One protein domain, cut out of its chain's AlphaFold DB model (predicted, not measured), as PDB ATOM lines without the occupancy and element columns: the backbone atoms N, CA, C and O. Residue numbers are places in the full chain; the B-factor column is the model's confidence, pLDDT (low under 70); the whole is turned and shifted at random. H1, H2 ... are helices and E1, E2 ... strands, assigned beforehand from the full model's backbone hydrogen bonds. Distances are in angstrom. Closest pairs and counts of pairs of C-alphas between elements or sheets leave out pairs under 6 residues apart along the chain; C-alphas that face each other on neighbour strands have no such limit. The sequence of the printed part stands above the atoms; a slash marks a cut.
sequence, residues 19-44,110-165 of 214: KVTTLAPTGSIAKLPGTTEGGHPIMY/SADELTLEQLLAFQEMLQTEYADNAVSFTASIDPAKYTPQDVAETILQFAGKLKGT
ATOM      1  N   LYS A  19      36.919  34.691 -26.938       96.25
ATOM      2  CA  LYS A  19      36.626  35.067 -25.550       96.25
ATOM      3  C   LYS A  19      35.438  34.262 -25.039       96.25
ATOM      4  O   LYS A  19      34.497  34.030 -25.797       96.25
ATOM      5  N   VAL A  20      35.494  33.839 -23.780       96.38
ATOM      6  CA  VAL A  20      34.496  32.948 -23.169       96.38
ATOM      7  C   VAL A  20      33.949  33.461 -21.837       96.38
ATOM      8  O   VAL A  20      32.963  32.908 -21.360       96.38
ATOM      9  N   THR A  21      34.541  34.497 -21.235       95.38
ATOM     10  CA  THR A  21      34.103  35.037 -19.939       95.38
ATOM     11  C   THR A  21      33.988  36.560 -19.952       95.38
ATOM     12  O   THR A  21      34.800  37.283 -20.526       95.38
ATOM     13  N   THR A  22      32.949  37.063 -19.292       94.25
ATOM     14  CA  THR A  22      32.691  38.491 -19.076       94.25
ATOM     15  C   THR A  22      31.837  38.653 -17.822       94.25
ATOM     16  O   THR A  22      31.213  37.689 -17.373       94.25
ATOM     17  N   LEU A  23      31.809  39.862 -17.271       91.50
ATOM     18  CA  LEU A  23      30.869  40.258 -16.228       91.50
ATOM     19  C   LEU A  23      30.033  41.417 -16.762       91.50
ATOM     20  O   LEU A  23      30.565  42.484 -17.069       91.50
ATOM     21  N   ALA A  24      28.734  41.173 -16.900       88.19
ATOM     22  CA  ALA A  24      27.742  42.159 -17.305       88.19
ATOM     23  C   ALA A  24      26.932  42.611 -16.076       88.19
ATOM     24  O   ALA A  24      26.784  41.824 -15.136       88.19
ATOM     25  N   PRO A  25      26.373  43.833 -16.074       74.12
ATOM     26  CA  PRO A  25      25.469  44.251 -15.018       74.12
ATOM     27  C   PRO A  25      24.124  43.561 -15.258       74.12
ATOM     28  O   PRO A  25      23.454  43.800 -16.262       74.12
ATOM     29  N   THR A  26      23.735  42.657 -14.366       72.56
ATOM     30  CA  THR A  26      22.501  41.875 -14.506       72.56
ATOM     31  C   THR A  26      21.428  42.358 -13.538       72.56
ATOM     32  O   THR A  26      20.843  41.538 -12.842       72.56
ATOM     33  N   GLY A  27      21.155  43.664 -13.478       66.06
ATOM     34  CA  GLY A  27      20.300  44.236 -12.430       66.06
ATOM     35  C   GLY A  27      18.918  43.591 -12.304       66.06
ATOM     36  O   GLY A  27      18.539  43.149 -11.227       66.06
ATOM     37  N   SER A  28      18.182  43.408 -13.403       63.69
ATOM     38  CA  SER A  28      16.861  42.759 -13.332       63.69
ATOM     39  C   SER A  28      16.921  41.264 -12.998       63.69
ATOM     40  O   SER A  28      15.991  40.746 -12.396       63.69
ATOM     41  N   ILE A  29      17.992  40.562 -13.384       68.56
ATOM     42  CA  ILE A  29      18.130  39.114 -13.149       68.56
ATOM     43  C   ILE A  29      18.660  38.847 -11.737       68.56
ATOM     44  O   ILE A  29      18.229  37.891 -11.109       68.56
ATOM     45  N   ALA A  30      19.560  39.689 -11.230       64.88
ATOM     46  CA  ALA A  30      20.164  39.574  -9.902       64.88
ATOM     47  C   ALA A  30      19.167  39.899  -8.777       64.88
ATOM     48  O   ALA A  30      19.270  39.340  -7.689       64.88
ATOM     49  N   LYS A  31      18.151  40.717  -9.080       64.12
ATOM     50  CA  LYS A  31      17.005  41.002  -8.205       64.12
ATOM     51  C   LYS A  31      15.973  39.876  -8.115       64.12
ATOM     52  O   LYS A  31      15.013  40.037  -7.384       64.12
ATOM     53  N   LEU A  32      16.110  38.787  -8.876       62.50
ATOM     54  CA  LEU A  32      15.241  37.612  -8.729       62.50
ATOM     55  C   LEU A  32      15.703  36.699  -7.579       62.50
ATOM     56  O   LEU A  32      14.860  36.298  -6.784       62.50
ATOM     57  N   PRO A  33      17.005  36.366  -7.457       60.12
ATOM     58  CA  PRO A  33      17.527  35.595  -6.331       60.12
ATOM     59  C   PRO A  33      18.003  36.458  -5.145       60.12
ATOM     60  O   PRO A  33      18.688  35.923  -4.278       60.12
ATOM     61  N   GLY A  34      17.743  37.773  -5.125       60.78
ATOM     62  CA  GLY A  34      18.228  38.667  -4.061       60.78
ATOM     63  C   GLY A  34      19.755  38.747  -3.951       60.78
ATOM     64  O   GLY A  34      20.306  38.805  -2.852       60.78
ATOM     65  N   THR A  35      20.463  38.690  -5.083       68.38
ATOM     66  CA  THR A  35      21.935  38.705  -5.125       68.38
ATOM     67  C   THR A  35      22.483  40.029  -5.636       68.38
ATOM     68  O   THR A  35      21.826  40.729  -6.407       68.38
ATOM     69  N   THR A  36      23.734  40.325  -5.287       74.00
ATOM     70  CA  THR A  36      24.458  41.484  -5.813       74.00
ATOM     71  C   THR A  36      24.607  41.434  -7.335       74.00
ATOM     72  O   THR A  36      24.692  40.376  -7.963       74.00
ATOM     73  N   GLU A  37      24.617  42.612  -7.959       77.00
ATOM     74  CA  GLU A  37      24.593  42.728  -9.414       77.00
ATOM     75  C   GLU A  37      25.983  42.484 -10.027       77.00
ATOM     76  O   GLU A  37      26.906  43.298  -9.915       77.00
ATOM     77  N   GLY A  38      26.132  41.365 -10.742       80.69
ATOM     78  CA  GLY A  38      27.364  41.018 -11.449       80.69
ATOM     79  C   GLY A  38      28.510  40.698 -10.489       80.69
ATOM     80  O   GLY A  38      28.540  39.626  -9.895       80.69
ATOM     81  N   GLY A  39      29.475  41.610 -10.384       84.19
ATOM     82  CA  GLY A  39      30.618  41.496  -9.477       84.19
ATOM     83  C   GLY A  39      30.807  42.742  -8.621       84.19
ATOM     84  O   GLY A  39      31.943  43.062  -8.304       84.19
ATOM     85  N   HIS A  40      29.745  43.492  -8.323       88.19
ATOM     86  CA  HIS A  40      29.842  44.669  -7.460       88.19
ATOM     87  C   HIS A  40      29.820  44.273  -5.974       88.19
ATOM     88  O   HIS A  40      29.175  43.278  -5.618       88.19
ATOM     89  N   PRO A  41      30.477  45.060  -5.101       89.06
ATOM     90  CA  PRO A  41      30.169  45.075  -3.675       89.06
ATOM     91  C   PRO A  41      28.680  45.359  -3.437       89.06
ATOM     92  O   PRO A  41      27.981  45.854  -4.328       89.06
ATOM     93  N   ILE A  42      28.189  45.062  -2.233       88.25
ATOM     94  CA  ILE A  42      26.821  45.441  -1.867       88.25
ATOM     95  C   ILE A  42      26.668  46.963  -1.920       88.25
ATOM     96  O   ILE A  42      27.624  47.695  -1.662       88.25
ATOM     97  N   MET A  43      25.475  47.450  -2.263       84.00
ATOM     98  CA  MET A  43      25.258  48.893  -2.376       84.00
ATOM     99  C   MET A  43      25.259  49.561  -1.001       84.00
ATOM    100  O   MET A  43      26.037  50.478  -0.793       84.00
ATOM    101  N   TYR A  44      24.441  49.051  -0.072       88.00
ATOM    102  CA  TYR A  44      24.350  49.475   1.328       88.00
ATOM    103  C   TYR A  44      23.986  48.255   2.185       88.00
ATOM    104  O   TYR A  44      23.230  47.401   1.723       88.00
ATOM    105  N   SER A 110      30.240  47.860   2.123       89.88
ATOM    106  CA  SER A 110      29.445  48.377   1.010       89.88
ATOM    107  C   SER A 110      30.231  49.323   0.110       89.88
ATOM    108  O   SER A 110      31.287  49.844   0.467       89.88
ATOM    109  N   ALA A 111      29.729  49.534  -1.107       88.75
ATOM    110  CA  ALA A 111      30.410  50.325  -2.127       88.75
ATOM    111  C   ALA A 111      30.722  51.764  -1.673       88.75
ATOM    112  O   ALA A 111      31.730  52.321  -2.095       88.75
ATOM    113  N   ASP A 112      29.897  52.344  -0.799       85.81
ATOM    114  CA  ASP A 112      30.076  53.690  -0.246       85.81
ATOM    115  C   ASP A 112      31.123  53.779   0.883       85.81
ATOM    116  O   ASP A 112      31.565  54.877   1.240       85.81
ATOM    117  N   GLU A 113      31.541  52.636   1.429       90.06
ATOM    118  CA  GLU A 113      32.620  52.524   2.417       90.06
ATOM    119  C   GLU A 113      33.993  52.360   1.753       90.06
ATOM    120  O   GLU A 113      35.027  52.654   2.356       90.06
ATOM    121  N   LEU A 114      34.007  51.956   0.482       93.00
ATOM    122  CA  LEU A 114      35.219  51.740  -0.293       93.00
ATOM    123  C   LEU A 114      35.698  53.030  -0.965       93.00
ATOM    124  O   LEU A 114      34.935  53.834  -1.499       93.00
ATOM    125  N   THR A 115      37.015  53.209  -0.995       95.38
ATOM    126  CA  THR A 115      37.645  54.261  -1.796       95.38
ATOM    127  C   THR A 115      37.567  53.936  -3.289       95.38
ATOM    128  O   THR A 115      37.505  52.772  -3.692       95.38
ATOM    129  N   LEU A 116      37.663  54.968  -4.137       95.88
ATOM    130  CA  LEU A 116      37.753  54.784  -5.589       95.88
ATOM    131  C   LEU A 116      38.882  53.814  -5.991       95.88
ATOM    132  O   LEU A 116      38.691  52.978  -6.869       95.88
ATOM    133  N   GLU A 117      40.041  53.889  -5.334       96.69
ATOM    134  CA  GLU A 117      41.163  52.981  -5.595       96.69
ATOM    135  C   GLU A 117      40.809  51.524  -5.262       96.69
ATOM    136  O   GLU A 117      41.073  50.638  -6.073       96.69
ATOM    137  N   GLN A 118      40.155  51.267  -4.123       96.56
ATOM    138  CA  GLN A 118      39.704  49.921  -3.748       96.56
ATOM    139  C   GLN A 118      38.670  49.367  -4.735       96.56
ATOM    140  O   GLN A 118      38.769  48.207  -5.135       96.56
ATOM    141  N   LEU A 119      37.718  50.194  -5.180       95.62
ATOM    142  CA  LEU A 119      36.727  49.807  -6.189       95.62
ATOM    143  C   LEU A 119      37.393  49.418  -7.518       95.62
ATOM    144  O   LEU A 119      37.071  48.379  -8.098       95.62
ATOM    145  N   LEU A 120      38.359  50.212  -7.987       96.88
ATOM    146  CA  LEU A 120      39.091  49.921  -9.222       96.88
ATOM    147  C   LEU A 120      40.041  48.726  -9.079       96.88
ATOM    148  O   LEU A 120      40.155  47.934 -10.016       96.88
ATOM    149  N   ALA A 121      40.668  48.537  -7.917       96.94
ATOM    150  CA  ALA A 121      41.477  47.357  -7.621       96.94
ATOM    151  C   ALA A 121      40.628  46.080  -7.605       96.94
ATOM    152  O   ALA A 121      41.043  45.042  -8.126       96.94
ATOM    153  N   PHE A 122      39.406  46.155  -7.077       95.50
ATOM    154  CA  PHE A 122      38.461  45.047  -7.129       95.50
ATOM    155  C   PHE A 122      38.039  44.734  -8.570       95.50
ATOM    156  O   PHE A 122      38.060  43.573  -8.987       95.50
ATOM    157  N   GLN A 123      37.758  45.763  -9.376       95.94
ATOM    158  CA  GLN A 123      37.507  45.590 -10.806       95.94
ATOM    159  C   GLN A 123      38.715  44.966 -11.533       95.94
ATOM    160  O   GLN A 123      38.532  44.092 -12.383       95.94
ATOM    161  N   GLU A 124      39.943  45.385 -11.210       96.88
ATOM    162  CA  GLU A 124      41.181  44.838 -11.783       96.88
ATOM    163  C   GLU A 124      41.329  43.354 -11.453       96.88
ATOM    164  O   GLU A 124      41.639  42.559 -12.345       96.88
ATOM    165  N   MET A 125      41.051  42.964 -10.208       96.56
ATOM    166  CA  MET A 125      41.058  41.566  -9.784       96.56
ATOM    167  C   MET A 125      40.068  40.741 -10.615       96.56
ATOM    168  O   MET A 125      40.459  39.742 -11.216       96.56
ATOM    169  N   LEU A 126      38.821  41.197 -10.771       95.38
ATOM    170  CA  LEU A 126      37.826  40.506 -11.604       95.38
ATOM    171  C   LEU A 126      38.254  40.418 -13.080       95.38
ATOM    172  O   LEU A 126      38.045  39.401 -13.753       95.38
ATOM    173  N   GLN A 127      38.856  41.491 -13.595       95.75
ATOM    174  CA  GLN A 127      39.345  41.570 -14.967       95.75
ATOM    175  C   GLN A 127      40.534  40.632 -15.215       95.75
ATOM    176  O   GLN A 127      40.659  40.127 -16.332       95.75
ATOM    177  N   THR A 128      41.375  40.405 -14.207       95.75
ATOM    178  CA  THR A 128      42.597  39.593 -14.297       95.75
ATOM    179  C   THR A 128      42.309  38.115 -14.058       95.75
ATOM    180  O   THR A 128      42.741  37.269 -14.839       95.75
ATOM    181  N   GLU A 129      41.538  37.807 -13.016       95.31
ATOM    182  CA  GLU A 129      41.364  36.439 -12.523       95.31
ATOM    183  C   GLU A 129      40.213  35.687 -13.204       95.31
ATOM    184  O   GLU A 129      40.186  34.456 -13.207       95.31
ATOM    185  N   TYR A 130      39.249  36.398 -13.803       94.31
ATOM    186  CA  TYR A 130      38.046  35.769 -14.357       94.31
ATOM    187  C   TYR A 130      37.741  36.146 -15.809       94.31
ATOM    188  O   TYR A 130      37.498  35.265 -16.642       94.31
ATOM    189  N   ALA A 131      37.700  37.441 -16.135       95.00
ATOM    190  CA  ALA A 131      37.146  37.904 -17.406       95.00
ATOM    191  C   ALA A 131      38.197  38.006 -18.522       95.00
ATOM    192  O   ALA A 131      39.039  38.902 -18.537       95.00
ATOM    193  N   ASP A 132      38.087  37.167 -19.555       94.94
ATOM    194  CA  ASP A 132      38.914  37.330 -20.751       94.94
ATOM    195  C   ASP A 132      38.374  38.437 -21.680       94.94
ATOM    196  O   ASP A 132      39.151  39.077 -22.403       94.94
ATOM    197  N   ASN A 133      37.081  38.762 -21.614       94.75
ATOM    198  CA  ASN A 133      36.474  39.964 -22.197       94.75
ATOM    199  C   ASN A 133      36.519  41.156 -21.215       94.75
ATOM    200  O   ASN A 133      37.419  41.202 -20.381       94.75
ATOM    201  N   ALA A 134      35.648  42.159 -21.343       94.44
ATOM    202  CA  ALA A 134      35.556  43.278 -20.400       94.44
ATOM    203  C   ALA A 134      34.736  42.925 -19.143       94.44
ATOM    204  O   ALA A 134      33.930  41.988 -19.148       94.44
ATOM    205  N   VAL A 135      34.950  43.708 -18.087       95.06
ATOM    206  CA  VAL A 135      34.141  43.735 -16.861       95.06
ATOM    207  C   VAL A 135      33.363  45.044 -16.842       95.06
ATOM    208  O   VAL A 135      33.967  46.115 -16.812       95.06
ATOM    209  N   SER A 136      32.035  44.961 -16.870       93.56
ATOM    210  CA  SER A 136      31.175  46.118 -16.647       93.56
ATOM    211  C   SER A 136      31.111  46.409 -15.158       93.56
ATOM    212  O   SER A 136      30.556  45.616 -14.399       93.56
ATOM    213  N   PHE A 137      31.664  47.548 -14.760       92.50
ATOM    214  CA  PHE A 137      31.737  47.960 -13.369       92.50
ATOM    215  C   PHE A 137      31.521  49.467 -13.265       92.50
ATOM    216  O   PHE A 137      32.133  50.234 -14.019       92.50
ATOM    217  N   THR A 138      30.655  49.864 -12.340       92.62
ATOM    218  CA  THR A 138      30.412  51.261 -11.993       92.62
ATOM    219  C   THR A 138      30.982  51.514 -10.608       92.62
ATOM    220  O   THR A 138      30.492  50.970  -9.623       92.62
ATOM    221  N   ALA A 139      32.018  52.344 -10.532       93.19
ATOM    222  CA  ALA A 139      32.542  52.847  -9.273       93.19
ATOM    223  C   ALA A 139      31.789  54.133  -8.905       93.19
ATOM    224  O   ALA A 139      32.034  55.201  -9.477       93.19
ATOM    225  N   SER A 140      30.838  54.001  -7.984       90.25
ATOM    226  CA  SER A 140      30.126  55.131  -7.393       90.25
ATOM    227  C   SER A 140      31.029  55.871  -6.408       90.25
ATOM    228  O   SER A 140      31.719  55.239  -5.613       90.25
ATOM    229  N   ILE A 141      31.049  57.202  -6.468       91.38
ATOM    230  CA  ILE A 141      31.857  58.041  -5.575       91.38
ATOM    231  C   ILE A 141      31.045  59.207  -5.022       91.38
ATOM    232  O   ILE A 141      30.200  59.769  -5.716       91.38
ATOM    233  N   ASP A 142      31.367  59.628  -3.801       89.25
ATOM    234  CA  ASP A 142      30.850  60.869  -3.228       89.25
ATOM    235  C   ASP A 142      31.539  62.081  -3.895       89.25
ATOM    236  O   ASP A 142      32.751  62.271  -3.717       89.25
ATOM    237  N   PRO A 143      30.810  62.927  -4.647       89.44
ATOM    238  CA  PRO A 143      31.394  64.080  -5.326       89.44
ATOM    239  C   PRO A 143      31.927  65.156  -4.365       89.44
ATOM    240  O   PRO A 143      32.668  66.033  -4.802       89.44
ATOM    241  N   ALA A 144      31.585  65.113  -3.071       91.06
ATOM    242  CA  ALA A 144      32.173  65.994  -2.065       91.06
ATOM    243  C   ALA A 144      33.583  65.549  -1.631       91.06
ATOM    244  O   ALA A 144      34.355  66.375  -1.143       91.06
ATOM    245  N   LYS A 145      33.929  64.265  -1.810       91.31
ATOM    246  CA  LYS A 145      35.235  63.695  -1.425       91.31
ATOM    247  C   LYS A 145      36.276  63.741  -2.541       91.31
ATOM    248  O   LYS A 145      37.465  63.697  -2.243       91.31
ATOM    249  N   TYR A 146      35.844  63.815  -3.799       93.50
ATOM    250  CA  TYR A 146      36.722  63.681  -4.959       93.50
ATOM    251  C   TYR A 146      36.548  64.837  -5.940       93.50
ATOM    252  O   TYR A 146      35.444  65.134  -6.394       93.50
ATOM    253  N   THR A 147      37.659  65.446  -6.342       95.06
ATOM    254  CA  THR A 147      37.688  66.364  -7.480       95.06
ATOM    255  C   THR A 147      37.850  65.591  -8.796       95.06
ATOM    256  O   THR A 147      38.350  64.463  -8.802       95.06
ATOM    257  N   PRO A 148      37.507  66.189  -9.954       94.88
ATOM    258  CA  PRO A 148      37.794  65.576 -11.252       94.88
ATOM    259  C   PRO A 148      39.276  65.226 -11.456       94.88
ATOM    260  O   PRO A 148      39.583  64.273 -12.170       94.88
ATOM    261  N   GLN A 149      40.184  65.979 -10.824       96.56
ATOM    262  CA  GLN A 149      41.619  65.713 -10.876       96.56
ATOM    263  C   GLN A 149      41.977  64.442 -10.093       96.56
ATOM    264  O   GLN A 149      42.661  63.584 -10.643       96.56
ATOM    265  N   ASP A 150      41.453  64.274  -8.874       95.75
ATOM    266  CA  ASP A 150      41.689  63.072  -8.053       95.75
ATOM    267  C   ASP A 150      41.210  61.802  -8.772       95.75
ATOM    268  O   ASP A 150      41.899  60.778  -8.814       95.75
ATOM    269  N   VAL A 151      40.031  61.887  -9.400       96.19
ATOM    270  CA  VAL A 151      39.460  60.799 -10.204       96.19
ATOM    271  C   VAL A 151      40.363  60.471 -11.392       96.19
ATOM    272  O   VAL A 151      40.671  59.302 -11.623       96.19
ATOM    273  N   ALA A 152      40.817  61.483 -12.138       96.06
ATOM    274  CA  ALA A 152      41.695  61.281 -13.286       96.06
ATOM    275  C   ALA A 152      43.029  60.638 -12.878       96.06
ATOM    276  O   ALA A 152      43.470  59.680 -13.516       96.06
ATOM    277  N   GLU A 153      43.649  61.126 -11.803       96.81
ATOM    278  CA  GLU A 153      44.904  60.587 -11.278       96.81
ATOM    279  C   GLU A 153      44.754  59.136 -10.828       96.81
ATOM    280  O   GLU A 153      45.616  58.314 -11.139       96.81
ATOM    281  N   THR A 154      43.637  58.794 -10.183       96.75
ATOM    282  CA  THR A 154      43.371  57.417  -9.756       96.75
ATOM    283  C   THR A 154      43.151  56.507 -10.964       96.75
ATOM    284  O   THR A 154      43.797  55.469 -11.069       96.75
ATOM    285  N   ILE A 155      42.326  56.903 -11.943       95.75
ATOM    286  CA  ILE A 155      42.097  56.112 -13.169       95.75
ATOM    287  C   ILE A 155      43.411  55.844 -13.918       95.75
ATOM    288  O   ILE A 155      43.616  54.738 -14.424       95.75
ATOM    289  N   LEU A 156      44.317  56.828 -13.986       96.31
ATOM    290  CA  LEU A 156      45.601  56.683 -14.676       96.31
ATOM    291  C   LEU A 156      46.473  55.566 -14.084       96.31
ATOM    292  O   LEU A 156      47.205  54.921 -14.833       96.31
ATOM    293  N   GLN A 157      46.359  55.277 -12.785       96.88
ATOM    294  CA  GLN A 157      47.083  54.171 -12.142       96.88
ATOM    295  C   GLN A 157      46.605  52.791 -12.624       96.88
ATOM    296  O   GLN A 157      47.366  51.822 -12.606       96.88
ATOM    297  N   PHE A 158      45.363  52.707 -13.110       96.81
ATOM    298  CA  PHE A 158      44.751  51.493 -13.653       96.81
ATOM    299  C   PHE A 158      44.770  51.439 -15.189       96.81
ATOM    300  O   PHE A 158      44.260  50.487 -15.797       96.81
ATOM    301  N   ALA A 159      45.380  52.432 -15.844       92.50
ATOM    302  CA  ALA A 159      45.499  52.473 -17.294       92.50
ATOM    303  C   ALA A 159      46.270  51.249 -17.818       92.50
ATOM    304  O   ALA A 159      47.361  50.919 -17.358       92.50
ATOM    305  N   GLY A 160      45.686  50.551 -18.793       92.12
ATOM    306  CA  GLY A 160      46.254  49.326 -19.369       92.12
ATOM    307  C   GLY A 160      45.977  48.047 -18.572       92.12
ATOM    308  O   GLY A 160      46.149  46.961 -19.123       92.12
ATOM    309  N   LYS A 161      45.493  48.155 -17.329       94.88
ATOM    310  CA  LYS A 161      45.013  47.021 -16.521       94.88
ATOM    311  C   LYS A 161      43.520  46.785 -16.744       94.88
ATOM    312  O   LYS A 161      43.081  45.663 -16.990       94.88
ATOM    313  N   LEU A 162      42.741  47.866 -16.730       95.06
ATOM    314  CA  LEU A 162      41.305  47.836 -16.994       95.06
ATOM    315  C   LEU A 162      41.015  48.063 -18.481       95.06
ATOM    316  O   LEU A 162      41.590  48.945 -19.116       95.06
ATOM    317  N   LYS A 163      40.077  47.286 -19.039       95.25
ATOM    318  CA  LYS A 163      39.590  47.471 -20.424       95.25
ATOM    319  C   LYS A 163      38.598  48.630 -20.563       95.25
ATOM    320  O   LYS A 163      38.367  49.106 -21.669       95.25
ATOM    321  N   GLY A 164      38.011  49.059 -19.453       93.38
ATOM    322  CA  GLY A 164      37.077  50.172 -19.350       93.38
ATOM    323  C   GLY A 164      36.509  50.227 -17.938       93.38
ATOM    324  O   GLY A 164      36.392  49.193 -17.290       93.38
ATOM    325  N   THR A 165      36.181  51.417 -17.451       93.62
ATOM    326  CA  THR A 165      35.543  51.615 -16.147       93.62
ATOM    327  C   THR A 165      34.566  52.779 -16.240       93.62
ATOM    328  O   THR A 165      34.760  53.679 -17.061       93.62
TER     329      THR A 165
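AT A GLANCE: This is residues 19 to 44 and 110 to 165 of the 214 residues of the protein "Ribonucleoside-diphosphate reductase alpha chain" of Streptosporangium subroseum (UniProt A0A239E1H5). This flat piece has little regular structure: look for the longest helix, H2, with the short strand E1 beside it, H3 near one end, and tiny H1 far off among loops. The 82 printed residues, mostly helix by class with 32 in named elements, run H1, H2, E1, H3. The whole is compact, radius of gyration of the C-alphas 13.3 A, spanning 37 by 31 by 16 A.

HOW THE PARTS SIT: Start at H2, residues 116 to 129: every O i to N i+4 pair is within hydrogen-bond range there, against 5 of 6 in H3, residues 148 to 157. With residues 116 to 120 alone H2 touches H3, the same way at a shallow tilt of 29 degrees; the closest C-alphas, Glu 117 and Thr 154, are 6.5 A apart. E1, residues 138 to 141, pairs with no named strand; the closest C-alphas of H2 and E1, Leu 119 and Ala 139, are 6.0 A apart. H1, residues 27 to 30, too short for an O i to N i+4 pair, is apart from H2, E1 and H3.

IN THESE COORDINATES: Find C-alpha 116 at (37.753, 54.784, -5.589); H2 runs 19.9 A from there. H3 covers 14.7 A, ending at C-alpha 157, (47.083, 54.171, -12.142).

THE WHOLE: Residues 45 to 109 are not printed; C-alphas 44 and 110 are 5.2 A apart. Residues 27 to 35 have pLDDT under 70.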